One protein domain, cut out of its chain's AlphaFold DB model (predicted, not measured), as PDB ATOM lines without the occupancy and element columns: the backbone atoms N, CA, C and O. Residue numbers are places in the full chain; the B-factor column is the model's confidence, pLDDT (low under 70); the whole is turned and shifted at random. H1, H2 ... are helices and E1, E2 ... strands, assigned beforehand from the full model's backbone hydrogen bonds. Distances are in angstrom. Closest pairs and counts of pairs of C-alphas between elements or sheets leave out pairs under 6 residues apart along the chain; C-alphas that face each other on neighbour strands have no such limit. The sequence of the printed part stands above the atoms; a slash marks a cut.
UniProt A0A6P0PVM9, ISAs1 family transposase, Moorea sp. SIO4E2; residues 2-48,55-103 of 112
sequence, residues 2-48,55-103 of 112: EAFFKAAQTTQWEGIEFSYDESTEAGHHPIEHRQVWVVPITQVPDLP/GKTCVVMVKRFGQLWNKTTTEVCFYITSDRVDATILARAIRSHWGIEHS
ATOM      1  N   GLU A   2      20.936 -19.801  18.479       86.19
ATOM      2  CA  GLU A   2      19.499 -19.462  18.405       86.19
ATOM      3  C   GLU A   2      19.103 -18.575  17.208       86.19
ATOM      4  O   GLU A   2      18.164 -18.906  16.490       86.19
ATOM      5  N   ALA A   3      19.859 -17.506  16.928       90.50
ATOM      6  CA  ALA A   3      19.593 -16.630  15.782       90.50
ATOM      7  C   ALA A   3      19.631 -17.369  14.430       90.50
ATOM      8  O   ALA A   3      18.780 -17.121  13.580       90.50
ATOM      9  N   PHE A   4      20.567 -18.311  14.257       92.56
ATOM     10  CA  PHE A   4      20.658 -19.147  13.056       92.56
ATOM     11  C   PHE A   4      19.405 -20.013  12.896       92.56
ATOM     12  O   PHE A   4      18.779 -19.983  11.845       92.56
ATOM     13  N   PHE A   5      18.995 -20.725  13.950       92.31
ATOM     14  CA  PHE A   5      17.809 -21.585  13.898       92.31
ATOM     15  C   PHE A   5      16.516 -20.787  13.684       92.31
ATOM     16  O   PHE A   5      15.643 -21.220  12.939       92.31
ATOM     17  N   LYS A   6      16.400 -19.594  14.277       93.25
ATOM     18  CA  LYS A   6      15.255 -18.704  14.051       93.25
ATOM     19  C   LYS A   6      15.191 -18.203  12.606       93.25
ATOM     20  O   LYS A   6      14.108 -18.160  12.020       93.25
ATOM     21  N   ALA A   7      16.336 -17.826  12.037       93.94
ATOM     22  CA  ALA A   7      16.432 -17.438  10.635       93.94
ATOM     23  C   ALA A   7      16.066 -18.619   9.726       93.94
ATOM     24  O   ALA A   7      15.169 -18.471   8.906       93.94
ATOM     25  N   ALA A   8      16.651 -19.797   9.968       94.25
ATOM     26  CA  ALA A   8      16.351 -21.027   9.241       94.25
ATOM     27  C   ALA A   8      14.853 -21.368   9.272       94.25
ATOM     28  O   ALA A   8      14.267 -21.659   8.239       94.25
ATOM     29  N   GLN A   9      14.188 -21.261  10.425       94.06
ATOM     30  CA  GLN A   9      12.738 -21.478  10.522       94.06
ATOM     31  C   GLN A   9      11.928 -20.443   9.727       94.06
ATOM     32  O   GLN A   9      10.928 -20.792   9.104       94.06
ATOM     33  N   THR A  10      12.360 -19.180   9.728       96.31
ATOM     34  CA  THR A  10      11.684 -18.088   9.008       96.31
ATOM     35  C   THR A  10      11.822 -18.244   7.494       96.31
ATOM     36  O   THR A  10      10.878 -17.969   6.759       96.31
ATOM     37  N   THR A  11      12.973 -18.731   7.031       95.69
ATOM     38  CA  THR A  11      13.250 -19.031   5.620       95.69
ATOM     39  C   THR A  11      12.848 -20.453   5.230       95.69
ATOM     40  O   THR A  11      13.268 -20.935   4.184       95.69
ATOM     41  N   GLN A  12      12.076 -21.158   6.067       94.75
ATOM     42  CA  GLN A  12      11.630 -22.536   5.818       94.75
ATOM     43  C   GLN A  12      12.772 -23.502   5.453       94.75
ATOM     44  O   GLN A  12      12.597 -24.417   4.656       94.75
ATOM     45  N   TRP A  13      13.939 -23.307   6.069       94.69
ATOM     46  CA  TRP A  13      15.149 -24.110   5.890       94.69
ATOM     47  C   TRP A  13      15.728 -24.083   4.470       94.69
ATOM     48  O   TRP A  13      16.480 -24.976   4.089       94.69
ATOM     49  N   GLU A  14      15.420 -23.045   3.689       94.88
ATOM     50  CA  GLU A  14      15.954 -22.879   2.339       94.88
ATOM     51  C   GLU A  14      17.494 -22.924   2.324       94.88
ATOM     52  O   GLU A  14      18.168 -22.173   3.031       94.88
ATOM     53  N   GLY A  15      18.053 -23.844   1.529       93.94
ATOM     54  CA  GLY A  15      19.502 -24.035   1.392       93.94
ATOM     55  C   GLY A  15      20.201 -24.656   2.610       93.94
ATOM     56  O   GLY A  15      21.433 -24.727   2.630       93.94
ATOM     57  N   ILE A  16      19.451 -25.112   3.617       94.00
ATOM     58  CA  ILE A  16      19.987 -25.731   4.832       94.00
ATOM     59  C   ILE A  16      19.641 -27.217   4.818       94.00
ATOM     60  O   ILE A  16      18.482 -27.597   4.684       94.00
ATOM     61  N   GLU A  17      20.652 -28.067   4.980       93.62
ATOM     62  CA  GLU A  17      20.424 -29.493   5.172       93.62
ATOM     63  C   GLU A  17      20.111 -29.705   6.650       93.62
ATOM     64  O   GLU A  17      20.841 -29.247   7.533       93.62
ATOM     65  N   PHE A  18      18.998 -30.372   6.929       95.06
ATOM     66  CA  PHE A  18      18.598 -30.653   8.293       95.06
ATOM     67  C   PHE A  18      17.840 -31.972   8.379       95.06
ATOM     68  O   PHE A  18      17.210 -32.422   7.423       95.06
ATOM     69  N   SER A  19      17.887 -32.568   9.562       95.75
ATOM     70  CA  SER A  19      16.990 -33.641   9.972       95.75
ATOM     71  C   SER A  19      16.049 -33.115  11.048       95.75
ATOM     72  O   SER A  19      16.434 -32.259  11.852       95.75
ATOM     73  N   TYR A  20      14.818 -33.614  11.051       96.44
ATOM     74  CA  TYR A  20      13.769 -33.195  11.969       96.44
ATOM     75  C   TYR A  20      13.028 -34.401  12.540       96.44
ATOM     76  O   TYR A  20      12.722 -35.341  11.810       96.44
ATOM     77  N   ASP A  21      12.742 -34.348  13.836       96.50
ATOM     78  CA  ASP A  21      11.882 -35.296  14.537       96.50
ATOM     79  C   ASP A  21      10.954 -34.540  15.491       96.50
ATOM     80  O   ASP A  21      11.339 -33.540  16.107       96.50
ATOM     81  N   GLU A  22       9.724 -35.028  15.611       95.56
ATOM     82  CA  GLU A  22       8.699 -34.461  16.474       95.56
ATOM     83  C   GLU A  22       7.953 -35.573  17.191       95.56
ATOM     84  O   GLU A  22       7.519 -36.555  16.591       95.56
ATOM     85  N   SER A  23       7.791 -35.412  18.497       93.06
ATOM     86  CA  SER A  23       7.094 -36.379  19.332       93.06
ATOM     87  C   SER A  23       6.198 -35.675  20.336       93.06
ATOM     88  O   SER A  23       6.547 -34.637  20.895       93.06
ATOM     89  N   THR A  24       5.029 -36.265  20.572       90.75
ATOM     90  CA  THR A  24       4.124 -35.866  21.651       90.75
ATOM     91  C   THR A  24       3.963 -37.038  22.602       90.75
ATOM     92  O   THR A  24       3.567 -38.126  22.192       90.75
ATOM     93  N   GLU A  25       4.266 -36.815  23.873       83.88
ATOM     94  CA  GLU A  25       4.064 -37.773  24.952       83.88
ATOM     95  C   GLU A  25       2.899 -37.272  25.823       83.88
ATOM     96  O   GLU A  25       2.925 -36.156  26.345       83.88
ATOM     97  N   ALA A  26       1.864 -38.101  25.982       78.06
ATOM     98  CA  ALA A  26       0.735 -37.854  26.878       78.06
ATOM     99  C   ALA A  26       0.561 -39.059  27.817       78.06
ATOM    100  O   ALA A  26       0.622 -40.207  27.377       78.06
ATOM    101  N   GLY A  27       0.378 -38.812  29.117       69.00
ATOM    102  CA  GLY A  27       0.290 -39.860  30.138       69.00
ATOM    103  C   GLY A  27      -0.137 -39.302  31.497       69.00
ATOM    104  O   GLY A  27      -0.909 -38.354  31.558       69.00
ATOM    105  N   HIS A  28       0.388 -39.851  32.597       65.06
ATOM    106  CA  HIS A  28       0.114 -39.347  33.959       65.06
ATOM    107  C   HIS A  28       0.685 -37.941  34.247       65.06
ATOM    108  O   HIS A  28       0.379 -37.350  35.280       65.06
ATOM    109  N   HIS A  29       1.516 -37.414  33.347       61.31
ATOM    110  CA  HIS A  29       2.178 -36.114  33.437       61.31
ATOM    111  C   HIS A  29       1.584 -35.121  32.416       61.31
ATOM    112  O   HIS A  29       0.851 -35.547  31.519       61.31
ATOM    113  N   PRO A  30       1.908 -33.814  32.523       71.19
ATOM    114  CA  PRO A  30       1.672 -32.821  31.474       71.19
ATOM    115  C   PRO A  30       1.987 -33.340  30.075       71.19
ATOM    116  O   PRO A  30       2.972 -34.056  29.896       71.19
ATOM    117  N   ILE A  31       1.178 -32.939  29.092       82.81
ATOM    118  CA  ILE A  31       1.476 -33.218  27.687       82.81
ATOM    119  C   ILE A  31       2.816 -32.554  27.377       82.81
ATOM    120  O   ILE A  31       2.952 -31.335  27.533       82.81
ATOM    121  N   GLU A  32       3.792 -33.361  26.968       86.12
ATOM    122  CA  GLU A  32       5.079 -32.875  26.492       86.12
ATOM    123  C   GLU A  32       5.145 -33.049  24.982       86.12
ATOM    124  O   GLU A  32       5.014 -34.149  24.449       86.12
ATOM    125  N   HIS A  33       5.383 -31.945  24.297       91.06
ATOM    126  CA  HIS A  33       5.634 -31.910  22.875       91.06
ATOM    127  C   HIS A  33       7.093 -31.531  22.640       91.06
ATOM    128  O   HIS A  33       7.575 -30.524  23.164       91.06
ATOM    129  N   ARG A  34       7.815 -32.328  21.858       92.94
ATOM    130  CA  ARG A  34       9.247 -32.168  21.616       92.94
ATOM    131  C   ARG A  34       9.521 -32.106  20.128       92.94
ATOM    132  O   ARG A  34       9.110 -32.987  19.388       92.94
ATOM    133  N   GLN A  35      10.275 -31.093  19.733       95.56
ATOM    134  CA  GLN A  35      10.761 -30.883  18.378       95.56
ATOM    135  C   GLN A  35      12.288 -30.900  18.401       95.56
ATOM    136  O   GLN A  35      12.901 -30.226  19.235       95.56
ATOM    137  N   VAL A  36      12.901 -31.672  17.512       95.50
ATOM    138  CA  VAL A  36      14.352 -31.843  17.419       95.50
ATOM    139  C   VAL A  36      14.792 -31.522  16.002       95.50
ATOM    140  O   VAL A  36      14.324 -32.141  15.055       95.50
ATOM    141  N   TRP A  37      15.724 -30.584  15.861       96.25
ATOM    142  CA  TRP A  37      16.381 -30.268  14.595       96.25
ATOM    143  C   TRP A  37      17.859 -30.575  14.693       96.25
ATOM    144  O   TRP A  37      18.508 -30.192  15.665       96.25
ATOM    145  N   VAL A  38      18.403 -31.204  13.661       95.25
ATOM    146  CA  VAL A  38      19.825 -31.526  13.563       95.25
ATOM    147  C   VAL A  38      20.357 -30.939  12.272       95.25
ATOM    148  O   VAL A  38      19.820 -31.219  11.207       95.25
ATOM    149  N   VAL A  39      21.417 -30.145  12.367       94.12
ATOM    150  CA  VAL A  39      22.092 -29.544  11.212       94.12
ATOM    151  C   VAL A  39      23.582 -29.871  11.241       94.12
ATOM    152  O   VAL A  39      24.174 -29.929  12.327       94.12
ATOM    153  N   PRO A  40      24.233 -30.045  10.081       91.88
ATOM    154  CA  PRO A  40      25.683 -30.094  10.004       91.88
ATOM    155  C   PRO A  40      26.328 -28.851  10.629       91.88
ATOM    156  O   PRO A  40      25.970 -27.709  10.342       91.88
ATOM    157  N   ILE A  41      27.358 -29.059  11.450       89.25
ATOM    158  CA  ILE A  41      28.145 -27.986  12.083       89.25
ATOM    159  C   ILE A  41      28.856 -27.086  11.051       89.25
ATOM    160  O   ILE A  41      29.348 -25.999  11.360       89.25
ATOM    161  N   THR A  42      28.975 -27.556   9.810       88.31
ATOM    162  CA  THR A  42      29.515 -26.810   8.671       88.31
ATOM    163  C   THR A  42      28.569 -25.734   8.160       88.31
ATOM    164  O   THR A  42      29.058 -24.752   7.614       88.31
ATOM    165  N   GLN A  43      27.260 -25.874   8.386       91.00
ATOM    166  CA  GLN A  43      26.244 -24.918   7.939       91.00
ATOM    167  C   GLN A  43      25.876 -23.877   9.000       91.00
ATOM    168  O   GLN A  43      25.179 -22.919   8.687       91.00
ATOM    169  N   VAL A  44      26.353 -24.033  10.240       89.31
ATOM    170  CA  VAL A  44      26.095 -23.072  11.321       89.31
ATOM    171  C   VAL A  44      27.229 -22.038  11.376       89.31
ATOM    172  O   VAL A  44      28.344 -22.384  11.789       89.31
ATOM    173  N   PRO A  45      26.978 -20.774  10.987       84.94
ATOM    174  CA  PRO A  45      27.973 -19.715  11.081       84.94
ATOM    175  C   PRO A  45      28.221 -19.317  12.543       84.94
ATOM    176  O   PRO A  45      27.390 -19.547  13.425       84.94
ATOM    177  N   ASP A  46      29.385 -18.714  12.790       77.81
ATOM    178  CA  ASP A  46      29.726 -18.031  14.047       77.81
ATOM    179  C   ASP A  46      29.559 -18.876  15.319       77.81
ATOM    180  O   ASP A  46      29.139 -18.399  16.377       77.81
ATOM    181  N   LEU A  47      29.912 -20.162  15.237       79.00
ATOM    182  CA  LEU A  47      29.983 -21.021  16.414       79.00
ATOM    183  C   LEU A  47      31.170 -20.612  17.304       79.00
ATOM    184  O   LEU A  47      32.329 -20.741  16.885       79.00
ATOM    185  N   PRO A  48      30.925 -20.146  18.544       73.31
ATOM    186  CA  PRO A  48      32.003 -19.775  19.448       73.31
ATOM    187  C   PRO A  48      32.858 -21.002  19.757       73.31
ATOM    188  O   PRO A  48      32.342 -22.082  20.025       73.31
ATOM    189  N   GLY A  55      36.174 -33.103  15.433       75.88
ATOM    190  CA  GLY A  55      35.479 -34.396  15.369       75.88
ATOM    191  C   GLY A  55      33.975 -34.338  15.663       75.88
ATOM    192  O   GLY A  55      33.315 -35.367  15.575       75.88
ATOM    193  N   LYS A  56      33.416 -33.160  15.975       77.75
ATOM    194  CA  LYS A  56      31.965 -32.952  16.031       77.75
ATOM    195  C   LYS A  56      31.423 -32.679  14.629       77.75
ATOM    196  O   LYS A  56      32.083 -32.034  13.814       77.75
ATOM    197  N   THR A  57      30.231 -33.183  14.360       83.06
ATOM    198  CA  THR A  57      29.616 -33.229  13.027       83.06
ATOM    199  C   THR A  57      28.369 -32.364  12.959       83.06
ATOM    200  O   THR A  57      28.106 -31.769  11.915       83.06
ATOM    201  N   CYS A  58      27.622 -32.248  14.061       90.19
ATOM    202  CA  CYS A  58      26.280 -31.681  14.046       90.19
ATOM    203  C   CYS A  58      25.988 -30.787  15.253       90.19
ATOM    204  O   CYS A  58      26.514 -30.986  16.352       90.19
ATOM    205  N   VAL A  59      25.086 -29.830  15.041       91.38
ATOM    206  CA  VAL A  59      24.416 -29.059  16.091       91.38
ATOM    207  C   VAL A  59      22.964 -29.510  16.153       91.38
ATOM    208  O   VAL A  59      22.298 -29.613  15.124       91.38
ATOM    209  N   VAL A  60      22.473 -29.757  17.363       92.62
ATOM    210  CA  VAL A  60      21.093 -30.165  17.626       92.62
ATOM    211  C   VAL A  60      20.383 -29.050  18.377       92.62
ATOM    212  O   VAL A  60      20.890 -28.582  19.394       92.62
ATOM    213  N   MET A  61      19.208 -28.640  17.913       93.88
ATOM    214  CA  MET A  61      18.275 -27.810  18.672       93.88
ATOM    215  C   MET A  61      17.114 -28.680  19.132       93.88
ATOM    216  O   MET A  61      16.502 -29.376  18.328       93.88
ATOM    217  N   VAL A  62      16.779 -28.604  20.415       93.06
ATOM    218  CA  VAL A  62      15.603 -29.256  20.987       93.06
ATOM    219  C   VAL A  62      14.686 -28.179  21.528       93.06
ATOM    220  O   VAL A  62      15.100 -27.395  22.380       93.06
ATOM    221  N   LYS A  63      13.444 -28.148  21.058       92.44
ATOM    222  CA  LYS A  63      12.386 -27.310  21.616       92.44
ATOM    223  C   LYS A  63      11.361 -28.196  22.300       92.44
ATOM    224  O   LYS A  63      10.858 -29.142  21.700       92.44
ATOM    225  N   ARG A  64      11.069 -27.897  23.559       90.00
ATOM    226  CA  ARG A  64      10.099 -28.622  24.378       90.00
ATOM    227  C   ARG A  64       8.967 -27.695  24.745       90.00
ATOM    228  O   ARG A  64       9.202 -26.542  25.097       90.00
ATOM    229  N   PHE A  65       7.759 -28.222  24.693       88.81
ATOM    230  CA  PHE A  65       6.563 -27.562  25.166       88.81
ATOM    231  C   PHE A  65       5.921 -28.469  26.199       88.81
ATOM    232  O   PHE A  65       5.610 -29.617  25.896       88.81
ATOM    233  N   GLY A  66       5.750 -27.964  27.412       85.25
ATOM    234  CA  GLY A  66       4.996 -28.646  28.456       85.25
ATOM    235  C   GLY A  66       3.691 -27.907  28.686       85.25
ATOM    236  O   GLY A  66       3.706 -26.685  28.830       85.25
ATOM    237  N   GLN A  67       2.571 -28.621  28.738       79.19
ATOM    238  CA  GLN A  67       1.288 -28.032  29.117       79.19
ATOM    239  C   GLN A  67       0.790 -28.630  30.431       79.19
ATOM    240  O   GLN A  67       0.299 -29.757  30.475       79.19
ATOM    241  N   LEU A  68       0.886 -27.849  31.509       76.94
ATOM    242  CA  LEU A  68       0.298 -28.178  32.803       76.94
ATOM    243  C   LEU A  68      -0.899 -27.260  33.046       76.94
ATOM    244  O   LEU A  68      -0.725 -26.109  33.434       76.94
ATOM    245  N   TRP A  69      -2.104 -27.790  32.841       71.94
ATOM    246  CA  TRP A  69      -3.385 -27.122  33.097       71.94
ATOM    247  C   TRP A  69      -3.505 -25.728  32.450       71.94
ATOM    248  O   TRP A  69      -3.930 -25.615  31.305       71.94
ATOM    249  N   ASN A  70      -3.116 -24.671  33.170       77.19
ATOM    250  CA  ASN A  70      -3.163 -23.266  32.755       77.19
ATOM    251  C   ASN A  70      -1.795 -22.682  32.354       77.19
ATOM    252  O   ASN A  70      -1.712 -21.497  32.032       77.19
ATOM    253  N   LYS A  71      -0.722 -23.475  32.411       77.69
ATOM    254  CA  LYS A  71       0.638 -23.027  32.134       77.69
ATOM    255  C   LYS A  71       1.232 -23.816  30.980       77.69
ATOM    256  O   LYS A  71       1.394 -25.033  31.063       77.69
ATOM    257  N   THR A  72       1.624 -23.086  29.945       83.00
ATOM    258  CA  THR A  72       2.478 -23.601  28.877       83.00
ATOM    259  C   THR A  72       3.906 -23.154  29.147       83.00
ATOM    260  O   THR A  72       4.173 -21.960  29.285       83.00
ATOM    261  N   THR A  73       4.830 -24.101  29.246       86.06
ATOM    262  CA  THR A  73       6.268 -23.830  29.291       86.06
ATOM    263  C   THR A  73       6.868 -24.119  27.928       86.06
ATOM    264  O   THR A  73       6.471 -25.068  27.256       86.06
ATOM    265  N   THR A  74       7.812 -23.291  27.492       88.19
ATOM    266  CA  THR A  74       8.616 -23.557  26.298       88.19
ATOM    267  C   THR A  74      10.079 -23.468  26.678       88.19
ATOM    268  O   THR A  74      10.516 -22.454  27.215       88.19
ATOM    269  N   GLU A  75      10.826 -24.525  26.392       89.19
ATOM    270  CA  GLU A  75      12.259 -24.609  26.650       89.19
ATOM    271  C   GLU A  75      12.991 -24.891  25.343       89.19
ATOM    272  O   GLU A  75      12.524 -25.673  24.514       89.19
ATOM    273  N   VAL A  76      14.139 -24.244  25.152       89.25
ATOM    274  CA  VAL A  76      15.019 -24.461  24.002       89.25
ATOM    275  C   VAL A  76      16.402 -24.833  24.517       89.25
ATOM    276  O   VAL A  76      16.997 -24.099  25.305       89.25
ATOM    277  N   CYS A  77      16.925 -25.963  24.052       90.94
ATOM    278  CA  CYS A  77      18.256 -26.457  24.392       90.94
ATOM    279  C   CYS A  77      19.068 -26.727  23.122       90.94
ATOM    280  O   CYS A  77      18.511 -27.094  22.087       90.94
ATOM    281  N   PHE A  78      20.391 -26.580  23.215       89.69
ATOM    282  CA  PHE A  78      21.318 -26.862  22.119       89.69
ATOM    283  C   PHE A  78      22.344 -27.915  22.538       89.69
ATOM    284  O   PHE A  78      22.914 -27.817  23.624       89.69
ATOM    285  N   TYR A  79      22.620 -28.869  21.648       88.50
ATOM    286  CA  TYR A  79      23.644 -29.901  21.818       88.50
ATOM    287  C   TYR A  79      24.606 -29.902  20.627       88.50
ATOM    288  O   TYR A  79      24.259 -29.465  19.529       88.50
ATOM    289  N   ILE A  80      25.823 -30.401  20.842       88.50
ATOM    290  CA  ILE A  80      26.844 -30.562  19.803       88.50
ATOM    291  C   ILE A  80      27.338 -32.000  19.861       88.50
ATOM    292  O   ILE A  80      27.954 -32.397  20.850       88.50
ATOM    293  N   THR A  81      27.120 -32.749  18.786       86.06
ATOM    294  CA  THR A  81      27.415 -34.182  18.729       86.06
ATOM    295  C   THR A  81      28.359 -34.523  17.575       86.06
ATOM    296  O   THR A  81      28.526 -33.756  16.624       86.06
ATOM    297  N   SER A  82      29.057 -35.644  17.726       85.19
ATOM    298  CA  SER A  82      29.847 -36.306  16.679       85.19
ATOM    299  C   SER A  82      29.039 -37.366  15.930       85.19
ATOM    300  O   SER A  82      29.508 -37.886  14.919       85.19
ATOM    301  N   ASP A  83      27.847 -37.696  16.427       75.25
ATOM    302  CA  ASP A  83      26.966 -38.668  15.805       75.25
ATOM    303  C   ASP A  83      26.241 -38.073  14.594       75.25
ATOM    304  O   ASP A  83      26.250 -36.867  14.337       75.25
ATOM    305  N   ARG A  84      25.680 -38.964  13.777       72.44
ATOM    306  CA  ARG A  84      25.089 -38.637  12.474       72.44
ATOM    307  C   ARG A  84      23.904 -37.666  12.583       72.44
ATOM    308  O   ARG A  84      23.264 -37.549  13.623       72.44
ATOM    309  N   VAL A  85      23.587 -37.036  11.448       74.38
ATOM    310  CA  VAL A  85      22.484 -36.079  11.232       74.38
ATOM    311  C   VAL A  85      21.109 -36.784  11.238       74.38
ATOM    312  O   VAL A  85      20.333 -36.635  10.304       74.38
ATOM    313  N   ASP A  86      20.795 -37.608  12.237       88.62
ATOM    314  CA  ASP A  86      19.478 -38.255  12.344       88.62
ATOM    315  C   ASP A  86      18.762 -37.776  13.608       88.62
ATOM    316  O   ASP A  86      19.111 -38.147  14.734       88.62
ATOM    317  N   ALA A  87      17.755 -36.926  13.411       92.62
ATOM    318  CA  ALA A  87      16.971 -36.349  14.489       92.62
ATOM    319  C   ALA A  87      16.184 -37.398  15.278       92.62
ATOM    320  O   ALA A  87      16.034 -37.223  16.481       92.62
ATOM    321  N   THR A  88      15.754 -38.507  14.668       92.50
ATOM    322  CA  THR A  88      15.025 -39.573  15.373       92.50
ATOM    323  C   THR A  88      15.950 -40.309  16.341       92.50
ATOM    324  O   THR A  88      15.599 -40.557  17.499       92.50
ATOM    325  N   ILE A  89      17.159 -40.657  15.888       90.44
ATOM    326  CA  ILE A  89      18.163 -41.324  16.732       90.44
ATOM    327  C   ILE A  89      18.571 -40.400  17.882       90.44
ATOM    328  O   ILE A  89      18.571 -40.811  19.046       90.44
ATOM    329  N   LEU A  90      18.863 -39.138  17.566       90.56
ATOM    330  CA  LEU A  90      19.282 -38.154  18.558       90.56
ATOM    331  C   LEU A  90      18.153 -37.792  19.528       90.56
ATOM    332  O   LEU A  90      18.415 -37.673  20.722       90.56
ATOM    333  N   ALA A  91      16.897 -37.710  19.081       90.69
ATOM    334  CA  ALA A  91      15.742 -37.496  19.955       90.69
ATOM    335  C   ALA A  91      15.625 -38.599  21.015       90.69
ATOM    336  O   ALA A  91      15.442 -38.307  22.199       90.69
ATOM    337  N   ARG A  92      15.811 -39.867  20.622       89.38
ATOM    338  CA  ARG A  92      15.810 -41.014  21.548       89.38
ATOM    339  C   ARG A  92      16.985 -40.978  22.523       89.38
ATOM    340  O   ARG A  92      16.794 -41.234  23.714       89.38
ATOM    341  N   ALA A  93      18.182 -40.644  22.039       88.25
ATOM    342  CA  ALA A  93      19.371 -40.515  22.881       88.25
ATOM    343  C   ALA A  93      19.198 -39.396  23.923       88.25
ATOM    344  O   ALA A  93      19.365 -39.632  25.120       88.25
ATOM    345  N   ILE A  94      18.752 -38.213  23.488       86.62
ATOM    346  CA  ILE A  94      18.460 -37.055  24.345       86.62
ATOM    347  C   ILE A  94      17.380 -37.401  25.374       86.62
ATOM    348  O   ILE A  94      17.510 -37.063  26.551       86.62
ATOM    349  N   ARG A  95      16.324 -38.113  24.961       83.69
ATOM    350  CA  ARG A  95      15.252 -38.555  25.859       83.69
ATOM    351  C   ARG A  95      15.758 -39.492  26.952       83.69
ATOM    352  O   ARG A  95      15.381 -39.335  28.115       83.69
ATOM    353  N   SER A  96      16.593 -40.453  26.569       80.81
ATOM    354  CA  SER A  96      17.166 -41.444  27.485       80.81
ATOM    355  C   SER A  96      18.117 -40.782  28.482       80.81
ATOM    356  O   SER A  96      18.053 -41.062  29.675       80.81
ATOM    357  N   HIS A  97      18.938 -39.844  28.007       72.75
ATOM    358  CA  HIS A  97      19.857 -39.068  28.836       72.75
ATOM    359  C   HIS A  97      19.118 -38.203  29.870       72.75
ATOM    360  O   HIS A  97      19.484 -38.182  31.044       72.75
ATOM    361  N   TRP A  98      18.000 -37.583  29.480       66.12
ATOM    362  CA  TRP A  98      17.169 -36.795  30.394       66.12
ATOM    363  C   TRP A  98      16.593 -37.614  31.553       66.12
ATOM    364  O   TRP A  98      16.523 -37.123  32.677       66.12
ATOM    365  N   GLY A  99      16.222 -38.875  31.310       54.94
ATOM    366  CA  GLY A  99      15.749 -39.779  32.364       54.94
ATOM    367  C   GLY A  99      16.802 -40.067  33.443       54.94
ATOM    368  O   GLY A  99      16.443 -40.371  34.577       54.94
ATOM    369  N   ILE A 100      18.087 -39.931  33.105       50.62
ATOM    370  CA  ILE A 100      19.215 -40.132  34.020       50.62
ATOM    371  C   ILE A 100      19.491 -38.840  34.811       50.62
ATOM    372  O   ILE A 100      19.658 -38.891  36.030       50.62
ATOM    373  N   GLU A 101      19.465 -37.674  34.154       43.53
ATOM    374  CA  GLU A 101      19.798 -36.379  34.773       43.53
ATOM    375  C   GLU A 101      18.661 -35.756  35.605       43.53
ATOM    376  O   GLU A 101      18.930 -35.114  36.617       43.53
ATOM    377  N   HIS A 102      17.384 -36.022  35.293       43.59
ATOM    378  CA  HIS A 102      16.245 -35.545  36.102       43.59
ATOM    379  C   HIS A 102      16.094 -36.218  37.478       43.59
ATOM    380  O   HIS A 102      15.169 -35.900  38.226       43.59
ATOM    381  N   SER A 103      17.011 -37.119  37.843       40.88
ATOM    382  CA  SER A 103      17.112 -37.699  39.186       40.88
ATOM    383  C   SER A 103      17.956 -36.863  40.158       40.88
ATOM    384  O   SER A 103      18.080 -37.236  41.328       40.88
TER     385      SER A 103
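What this domain is: This is residues 2 to 48 and 55 to 103 of the 112 residues of the protein "ISAs1 family transposase" of Moorea sp. SIO4E2 (UniProt A0A6P0PVM9). A twisted wall of four long strands is covered on one face by a helix, H2, running slantwise to the strands, with its end, residues 96 to 101, sticking out together with the tail 102 to 103. A short first helix, H1, only grazes the sheet. The printed part has 96 residues, in the order H1 E1 E2 E3 E4 H2; the sheet's order is E1 - E2 - E3 - E4, antiparallel throughout, and the class is mixed, helices and strands. It is compact, with a radius of gyration of the C-alphas of 14.2 A, spanning 40 by 29 by 22 A.

Where its parts are: H1, residues 2 to 10, begins at C-alpha 2, (19.499, -19.462, 18.405), and measures 12.3 A. E1 is residues 19 to 25, 20.2 A; E2, residues 31 to 40, 30.1 A; E3, residues 58 to 68, 32.2 A; E4, residues 71 to 81, 32.0 A. H2, residues 87 to 101, 20.5 A, ends at C-alpha 101, (19.798, -36.379, 34.773).

How they stand to each other: H1 grazes the sheet with residues 2 to 5. E1 and E2 form a hairpin, with N 21 and O 36 at 3.0 A; between E2 and E3, N 35 and O 63 are 2.8 A apart; in the hairpin E3 and E4, N 62 and O 77 are 2.8 A apart, each within hydrogen-bond range. In two layers, helix on one face of a sheet, H2 has a height over the sheet of 8.6 A. It lies over E2 and only just not over E3, on which 2 of its C-alphas fall; its 58 degrees to E2 on the local plane is only just slantwise. The closest C-alphas of E1 and H2, Tyr 20 and Ala 87, are 5.2 A apart. In H1 every O i to N i+4 pair is within hydrogen-bond range, in H2 10 of 11.

The domain as a whole: The C-alphas of Gly 55 and Asn 70, the two farthest apart, are 43.8 A apart. Residues 49 to 54 are not printed; C-alphas 48 and 55 are 15.6 A apart across this cut. Of the links printed whole, none is long. pLDDT is under 70 at residues 27 to 29 and 98 to 103.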